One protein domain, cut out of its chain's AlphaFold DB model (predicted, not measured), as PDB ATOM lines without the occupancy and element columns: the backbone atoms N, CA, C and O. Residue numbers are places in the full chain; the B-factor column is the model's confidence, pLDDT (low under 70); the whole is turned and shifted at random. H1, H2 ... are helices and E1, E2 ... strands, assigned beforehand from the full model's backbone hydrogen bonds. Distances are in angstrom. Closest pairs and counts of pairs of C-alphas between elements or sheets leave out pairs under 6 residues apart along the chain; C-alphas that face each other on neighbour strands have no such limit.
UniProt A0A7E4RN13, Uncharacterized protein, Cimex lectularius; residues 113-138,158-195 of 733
ATOM      1  N   LEU A 113      26.942  20.798  54.450       81.81
ATOM      2  CA  LEU A 113      27.209  22.156  54.904       81.81
ATOM      3  C   LEU A 113      26.411  22.466  56.185       81.81
ATOM      4  O   LEU A 113      25.180  22.368  56.197       81.81
ATOM      5  N   SER A 114      27.107  22.878  57.246       83.50
ATOM      6  CA  SER A 114      26.495  23.326  58.504       83.50
ATOM      7  C   SER A 114      26.041  24.786  58.397       83.50
ATOM      8  O   SER A 114      26.865  25.712  58.403       83.50
ATOM      9  N   VAL A 115      24.723  24.998  58.307       79.06
ATOM     10  CA  VAL A 115      24.089  26.326  58.223       79.06
ATOM     11  C   VAL A 115      22.911  26.414  59.206       79.06
ATOM     12  O   VAL A 115      22.013  25.575  59.139       79.06
ATOM     13  N   PRO A 116      22.878  27.401  60.120       80.06
ATOM     14  CA  PRO A 116      21.761  27.571  61.047       80.06
ATOM     15  C   PRO A 116      20.493  28.026  60.306       80.06
ATOM     16  O   PRO A 116      20.554  28.904  59.450       80.06
ATOM     17  N   GLY A 117      19.341  27.444  60.652       79.31
ATOM     18  CA  GLY A 117      18.044  27.795  60.055       79.31
ATOM     19  C   GLY A 117      17.792  27.238  58.644       79.31
ATOM     20  O   GLY A 117      16.789  27.595  58.032       79.31
ATOM     21  N   CYS A 118      18.667  26.364  58.136       87.00
ATOM     22  CA  CYS A 118      18.491  25.673  56.858       87.00
ATOM     23  C   CYS A 118      18.526  24.149  57.044       87.00
ATOM     24  O   CYS A 118      19.332  23.630  57.815       87.00
ATOM     25  N   SER A 119      17.702  23.422  56.287       88.56
ATOM     26  CA  SER A 119      17.681  21.952  56.260       88.56
ATOM     27  C   SER A 119      18.176  21.400  54.910       88.56
ATOM     28  O   SER A 119      17.862  21.987  53.874       88.56
ATOM     29  N   PRO A 120      18.966  20.308  54.883       89.06
ATOM     30  CA  PRO A 120      19.461  19.709  53.641       89.06
ATOM     31  C   PRO A 120      18.384  18.876  52.924       89.06
ATOM     32  O   PRO A 120      17.717  18.042  53.535       89.06
ATOM     33  N   GLU A 121      18.271  19.053  51.609       88.62
ATOM     34  CA  GLU A 121      17.349  18.347  50.713       88.62
ATOM     35  C   GLU A 121      18.143  17.454  49.739       88.62
ATOM     36  O   GLU A 121      19.098  17.900  49.095       88.62
ATOM     37  N   TYR A 122      17.758  16.180  49.634       87.56
ATOM     38  CA  TYR A 122      18.476  15.150  48.874       87.56
ATOM     39  C   TYR A 122      17.630  14.636  47.709       87.56
ATOM     40  O   TYR A 122      16.473  14.254  47.892       87.56
ATOM     41  N   ALA A 123      18.227  14.545  46.523       84.69
ATOM     42  CA  ALA A 123      17.624  13.867  45.390       84.69
ATOM     43  C   ALA A 123      17.597  12.340  45.590       84.69
ATOM     44  O   ALA A 123      18.383  11.738  46.330       84.69
ATOM     45  N   LYS A 124      16.693  11.668  44.871       79.38
ATOM     46  CA  LYS A 124      16.613  10.206  44.880       79.38
ATOM     47  C   LYS A 124      17.937   9.616  44.364       79.38
ATOM     48  O   LYS A 124      18.336   9.897  43.240       79.38
ATOM     49  N   HIS A 125      18.579   8.775  45.178       75.50
ATOM     50  CA  HIS A 125      19.907   8.180  44.941       75.50
ATOM     51  C   HIS A 125      21.127   9.128  45.053       75.50
ATOM     52  O   HIS A 125      22.232   8.689  44.743       75.50
ATOM     53  N   SER A 126      20.995  10.371  45.545       78.81
ATOM     54  CA  SER A 126      22.164  11.219  45.856       78.81
ATOM     55  C   SER A 126      22.666  11.013  47.291       78.81
ATOM     56  O   SER A 126      21.893  11.160  48.236       78.81
ATOM     57  N   CYS A 127      23.969  10.764  47.470       80.69
ATOM     58  CA  CYS A 127      24.606  10.696  48.796       80.69
ATOM     59  C   CYS A 127      24.764  12.072  49.474       80.69
ATOM     60  O   CYS A 127      24.795  12.170  50.698       80.69
ATOM     61  N   CYS A 128      24.903  13.127  48.676       84.56
ATOM     62  CA  CYS A 128      25.167  14.494  49.117       84.56
ATOM     63  C   CYS A 128      23.924  15.362  48.856       84.56
ATOM     64  O   CYS A 128      23.217  15.087  47.881       84.56
ATOM     65  N   PRO A 129      23.627  16.377  49.691       87.69
ATOM     66  CA  PRO A 129      22.452  17.217  49.491       87.69
ATOM     67  C   PRO A 129      22.550  17.964  48.161       87.69
ATOM     68  O   PRO A 129      23.606  18.465  47.778       87.69
ATOM     69  N   THR A 130      21.433  18.031  47.445       87.56
ATOM     70  CA  THR A 130      21.325  18.712  46.148       87.56
ATOM     71  C   THR A 130      20.800  20.138  46.280       87.56
ATOM     72  O   THR A 130      20.960  20.931  45.356       87.56
ATOM     73  N   LYS A 131      20.184  20.464  47.420       88.25
ATOM     74  CA  LYS A 131      19.598  21.767  47.744       88.25
ATOM     75  C   LYS A 131      19.504  21.929  49.266       88.25
ATOM     76  O   LYS A 131      19.584  20.946  50.001       88.25
ATOM     77  N   TYR A 132      19.324  23.155  49.735       88.81
ATOM     78  CA  TYR A 132      18.939  23.475  51.107       88.81
ATOM     79  C   TYR A 132      17.587  24.196  51.123       88.81
ATOM     80  O   TYR A 132      17.281  24.988  50.235       88.81
ATOM     81  N   ASN A 133      16.775  23.944  52.147       87.69
ATOM     82  CA  ASN A 133      15.569  24.711  52.431       87.69
ATOM     83  C   ASN A 133      15.833  25.636  53.626       87.69
ATOM     84  O   ASN A 133      15.972  25.166  54.755       87.69
ATOM     85  N   CYS A 134      15.908  26.940  53.356       83.50
ATOM     86  CA  CYS A 134      16.183  28.006  54.326       83.50
ATOM     87  C   CYS A 134      14.951  28.874  54.639       83.50
ATOM     88  O   CYS A 134      15.098  30.019  55.069       83.50
ATOM     89  N   SER A 135      13.735  28.367  54.390       78.56
ATOM     90  CA  SER A 135      12.492  29.146  54.545       78.56
ATOM     91  C   SER A 135      12.385  29.807  55.924       78.56
ATOM     92  O   SER A 135      12.081  30.997  56.017       78.56
ATOM     93  N   ASP A 136      12.728  29.076  56.985       65.81
ATOM     94  CA  ASP A 136      12.625  29.550  58.369       65.81
ATOM     95  C   ASP A 136      13.676  30.616  58.725       65.81
ATOM     96  O   ASP A 136      13.389  31.537  59.492       65.81
ATOM     97  N   ALA A 137      14.870  30.556  58.120       58.94
ATOM     98  CA  ALA A 137      15.926  31.548  58.333       58.94
ATOM     99  C   ALA A 137      15.515  32.956  57.869       58.94
ATOM    100  O   ALA A 137      15.899  33.943  58.498       58.94
ATOM    101  N   SER A 138      14.695  33.060  56.813       57.00
ATOM    102  CA  SER A 138      14.230  34.354  56.286       57.00
ATOM    103  C   SER A 138      13.479  35.189  57.337       57.00
ATOM    104  O   SER A 138      13.678  36.403  57.427       57.00
ATOM    105  N   HIS A 158      24.116  36.085  42.541       87.38
ATOM    106  CA  HIS A 158      24.381  36.466  41.158       87.38
ATOM    107  C   HIS A 158      25.810  36.045  40.802       87.38
ATOM    108  O   HIS A 158      26.766  36.541  41.395       87.38
ATOM    109  N   VAL A 159      25.949  35.110  39.862       82.62
ATOM    110  CA  VAL A 159      27.222  34.484  39.470       82.62
ATOM    111  C   VAL A 159      27.268  34.392  37.953       82.62
ATOM    112  O   VAL A 159      26.377  33.801  37.354       82.62
ATOM    113  N   GLU A 160      28.285  34.986  37.323       76.56
ATOM    114  CA  GLU A 160      28.493  34.930  35.861       76.56
ATOM    115  C   GLU A 160      27.255  35.362  35.038       76.56
ATOM    116  O   GLU A 160      26.982  34.852  33.955       76.56
ATOM    117  N   GLY A 161      26.457  36.292  35.580       78.00
ATOM    118  CA  GLY A 161      25.184  36.740  34.997       78.00
ATOM    119  C   GLY A 161      23.985  35.809  35.245       78.00
ATOM    120  O   GLY A 161      22.846  36.211  35.008       78.00
ATOM    121  N   VAL A 162      24.208  34.603  35.771       83.88
ATOM    122  CA  VAL A 162      23.170  33.659  36.210       83.88
ATOM    123  C   VAL A 162      22.672  34.040  37.609       83.88
ATOM    124  O   VAL A 162      23.442  34.506  38.454       83.88
ATOM    125  N   LYS A 163      21.374  33.842  37.860       86.50
ATOM    126  CA  LYS A 163      20.742  34.046  39.168       86.50
ATOM    127  C   LYS A 163      20.404  32.700  39.801       86.50
ATOM    128  O   LYS A 163      19.663  31.928  39.200       86.50
ATOM    129  N   TYR A 164      20.926  32.454  40.998       86.19
ATOM    130  CA  TYR A 164      20.698  31.243  41.784       86.19
ATOM    131  C   TYR A 164      19.832  31.580  43.006       86.19
ATOM    132  O   TYR A 164      20.226  32.453  43.786       86.19
ATOM    133  N   PRO A 165      18.662  30.943  43.195       86.38
ATOM    134  CA  PRO A 165      17.825  31.186  44.361       86.38
ATOM    135  C   PRO A 165      18.467  30.633  45.642       86.38
ATOM    136  O   PRO A 165      19.338  29.761  45.606       86.38
ATOM    137  N   GLU A 166      18.011  31.147  46.782       86.56
ATOM    138  CA  GLU A 166      18.431  30.703  48.112       86.56
ATOM    139  C   GLU A 166      18.335  29.169  48.268       86.56
ATOM    140  O   GLU A 166      17.296  28.559  48.008       86.56
ATOM    141  N   GLY A 167      19.436  28.554  48.700       85.50
ATOM    142  CA  GLY A 167      19.590  27.117  48.921       85.50
ATOM    143  C   GLY A 167      19.991  26.276  47.700       85.50
ATOM    144  O   GLY A 167      20.259  25.086  47.864       85.50
ATOM    145  N   GLU A 168      20.054  26.829  46.484       88.25
ATOM    146  CA  GLU A 168      20.386  26.057  45.272       88.25
ATOM    147  C   GLU A 168      21.895  25.753  45.135       88.25
ATOM    148  O   GLU A 168      22.738  26.566  45.519       88.25
ATOM    149  N   ARG A 169      22.244  24.580  44.571       85.62
ATOM    150  CA  ARG A 169      23.631  24.155  44.280       85.62
ATOM    151  C   ARG A 169      24.133  24.748  42.957       85.62
ATOM    152  O   ARG A 169      23.504  24.585  41.914       85.62
ATOM    153  N   LEU A 170      25.313  25.365  42.969       87.06
ATOM    154  CA  LEU A 170      25.912  25.999  41.792       87.06
ATOM    155  C   LEU A 170      26.704  24.987  40.951       87.06
ATOM    156  O   LEU A 170      27.890  24.771  41.175       87.06
ATOM    157  N   LEU A 171      26.064  24.419  39.927       74.19
ATOM    158  CA  LEU A 171      26.661  23.418  39.020       74.19
ATOM    159  C   LEU A 171      27.751  23.951  38.064       74.19
ATOM    160  O   LEU A 171      28.333  23.171  37.320       74.19
ATOM    161  N   LYS A 172      27.997  25.268  38.020       61.72
ATOM    162  CA  LYS A 172      28.981  25.888  37.107       61.72
ATOM    163  C   LYS A 172      30.320  26.223  37.761       61.72
ATOM    164  O   LYS A 172      31.319  26.335  37.065       61.72
ATOM    165  N   MET A 173      30.351  26.355  39.087       59.97
ATOM    166  CA  MET A 173      31.559  26.698  39.846       59.97
ATOM    167  C   MET A 173      32.328  25.445  40.294       59.97
ATOM    168  O   MET A 173      32.905  25.436  41.377       59.97
ATOM    169  N   GLU A 174      32.339  24.382  39.481       58.38
ATOM    170  CA  GLU A 174      33.064  23.140  39.782       58.38
ATOM    171  C   GLU A 174      34.583  23.321  39.614       58.38
ATOM    172  O   GLU A 174      35.220  22.764  38.721       58.38
ATOM    173  N   LYS A 175      35.188  24.059  40.552       58.38
ATOM    174  CA  LYS A 175      36.530  23.713  41.018       58.38
ATOM    175  C   LYS A 175      36.449  22.299  41.589       58.38
ATOM    176  O   LYS A 175      35.550  21.994  42.377       58.38
ATOM    177  N   ASN A 176      37.343  21.421  41.143       67.94
ATOM    178  CA  ASN A 176      37.299  20.000  41.476       67.94
ATOM    179  C   ASN A 176      37.139  19.783  42.995       67.94
ATOM    180  O   ASN A 176      37.885  20.358  43.779       67.94
ATOM    181  N   CYS A 177      36.195  18.915  43.382       77.56
ATOM    182  CA  CYS A 177      35.847  18.551  44.766       77.56
ATOM    183  C   CYS A 177      35.063  19.560  45.639       77.56
ATOM    184  O   CYS A 177      34.744  19.197  46.772       77.56
ATOM    185  N   GLU A 178      34.668  20.752  45.177       82.44
ATOM    186  CA  GLU A 178      33.862  21.677  46.003       82.44
ATOM    187  C   GLU A 178      32.341  21.551  45.774       82.44
ATOM    188  O   GLU A 178      31.858  21.425  44.649       82.44
ATOM    189  N   ASN A 179      31.557  21.626  46.856       80.81
ATOM    190  CA  ASN A 179      30.098  21.748  46.814       80.81
ATOM    191  C   ASN A 179      29.676  23.176  47.184       80.81
ATOM    192  O   ASN A 179      29.631  23.537  48.359       80.81
ATOM    193  N   CYS A 180      29.348  23.978  46.171       87.31
ATOM    194  CA  CYS A 180      28.897  25.361  46.322       87.31
ATOM    195  C   CYS A 180      27.367  25.473  46.358       87.31
ATOM    196  O   CYS A 180      26.689  24.999  45.446       87.31
ATOM    197  N   PHE A 181      26.833  26.172  47.360       89.12
ATOM    198  CA  PHE A 181      25.412  26.515  47.483       89.12
ATOM    199  C   PHE A 181      25.219  28.028  47.619       89.12
ATOM    200  O   PHE A 181      26.100  28.737  48.114       89.12
ATOM    201  N   CYS A 182      24.062  28.533  47.197       90.19
ATOM    202  CA  CYS A 182      23.674  29.914  47.451       90.19
ATOM    203  C   CYS A 182      23.069  30.057  48.852       90.19
ATOM    204  O   CYS A 182      21.989  29.530  49.097       90.19
ATOM    205  N   MET A 183      23.734  30.780  49.755       86.19
ATOM    206  CA  MET A 183      23.287  30.991  51.134       86.19
ATOM    207  C   MET A 183      23.307  32.486  51.487       86.19
ATOM    208  O   MET A 183      24.345  33.145  51.419       86.19
ATOM    209  N   GLN A 184      22.164  33.028  51.891       80.88
ATOM    210  CA  GLN A 184      21.928  34.426  52.261       80.88
ATOM    211  C   GLN A 184      22.411  35.413  51.181       80.88
ATOM    212  O   GLN A 184      23.046  36.432  51.462       80.88
ATOM    213  N   GLY A 185      22.146  35.074  49.913       80.75
ATOM    214  CA  GLY A 185      22.590  35.844  48.742       80.75
ATOM    215  C   GLY A 185      24.102  35.812  48.461       80.75
ATOM    216  O   GLY A 185      24.573  36.560  47.602       80.75
ATOM    217  N   ARG A 186      24.876  34.959  49.147       84.81
ATOM    218  CA  ARG A 186      26.316  34.739  48.921       84.81
ATOM    219  C   ARG A 186      26.590  33.281  48.559       84.81
ATOM    220  O   ARG A 186      25.936  32.375  49.062       84.81
ATOM    221  N   VAL A 187      27.584  33.029  47.711       86.62
ATOM    222  CA  VAL A 187      28.026  31.651  47.452       86.62
ATOM    223  C   VAL A 187      28.819  31.151  48.658       86.62
ATOM    224  O   VAL A 187      29.749  31.825  49.101       86.62
ATOM    225  N   ARG A 188      28.473  29.969  49.173       87.44
ATOM    226  CA  ARG A 188      29.256  29.251  50.183       87.44
ATOM    227  C   ARG A 188      29.609  27.865  49.650       87.44
ATOM    228  O   ARG A 188      28.719  27.065  49.373       87.44
ATOM    229  N   CYS A 189      30.905  27.614  49.502       86.00
ATOM    230  CA  CYS A 189      31.465  26.338  49.067       86.00
ATOM    231  C   CYS A 189      32.095  25.608  50.255       86.00
ATOM    232  O   CYS A 189      32.618  26.249  51.166       86.00
ATOM    233  N   GLU A 190      32.041  24.280  50.232       80.75
ATOM    234  CA  GLU A 190      32.691  23.395  51.203       80.75
ATOM    235  C   GLU A 190      33.317  22.217  50.429       80.75
ATOM    236  O   GLU A 190      32.655  21.673  49.533       80.75
ATOM    237  N   PRO A 191      34.574  21.825  50.704       79.56
ATOM    238  CA  PRO A 191      35.210  20.701  50.027       79.56
ATOM    239  C   PRO A 191      34.582  19.367  50.455       79.56
ATOM    240  O   PRO A 191      34.289  19.142  51.629       79.56
ATOM    241  N   VAL A 192      34.408  18.446  49.508       81.62
ATOM    242  CA  VAL A 192      33.919  17.089  49.785       81.62
ATOM    243  C   VAL A 192      35.041  16.261  50.407       81.62
ATOM    244  O   VAL A 192      35.932  15.766  49.717       81.62
ATOM    245  N   VAL A 193      35.001  16.092  51.730       81.25
ATOM    246  CA  VAL A 193      36.033  15.350  52.466       81.25
ATOM    247  C   VAL A 193      35.711  13.855  52.478       81.25
ATOM    248  O   VAL A 193      34.732  13.398  53.071       81.25
ATOM    249  N   CYS A 194      36.578  13.070  51.846       80.94
ATOM    250  CA  CYS A 194      36.499  11.613  51.803       80.94
ATOM    251  C   CYS A 194      37.213  11.021  53.028       80.94
ATOM    252  O   CYS A 194      38.421  10.793  53.001       80.94
ATOM    253  N   SER A 195      36.485  10.808  54.128       69.44
ATOM    254  CA  SER A 195      37.062  10.371  55.407       69.44
ATOM    255  C   SER A 195      37.613   8.933  55.366       69.44
ATOM    256  O   SER A 195      36.905   7.983  55.691       69.44
TER     257      SER A 195
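What this domain is: This is residues 113 to 138 and 158 to 195 of the 733 residues of an uncharacterized protein of Cimex lectularius (UniProt A0A7E4RN13). The larger hairpin, E4 and E5, lies nearest the middle, with the smaller hairpin of E1 and E2 to one side and strand E3 near one end of E4. The printed part has 64 residues, under half in named elements, with five strands and one helix in the order E1 E2 H1 E3 E4 E5. It is mostly strand, in two antiparallel two-stranded sheets, and compact, with a radius of gyration of the C-alphas of 11.7 A and spans of 33 by 27 by 21 A.

Where its parts are: Find C-alpha 178 at (33.862, 21.677, 46.003); E4, residues 178 to 183, runs 15.0 A. E5, residues 186 to 191, runs 16.7 A to (35.210, 20.701, 50.027). Then find E3, residues 162 to 165, 10.1 A; E1, 119 to 121, 6.6 A; E2, 131 to 133, 6.8 A; H1, 135 to 138, 5.8 A.

How they stand to each other: In hairpin E4 and E5, 153 degrees, N 181 and O 188 are within hydrogen-bond range, 2.9 A; in hairpin E1 and E2, 141 degrees, N 121 and O 131, 2.8 A. The closest C-alphas of E2 and E4, Lys 131 and Phe 181, are 7.5 A apart; those of E3 and E4, Tyr 164 and Cys 182, 6.5 A. E3 pairs with no named strand. H1, too short for an O i to N i+4 pair, is apart from E4.

The domain as a whole: Residues 139 to 157 are cut out, a C-alpha gap of 18.3 A. The link E3 to E4 is long, 12 residues. The model's pLDDT is under 70 at residues 136 to 138, 172 to 176 and 195.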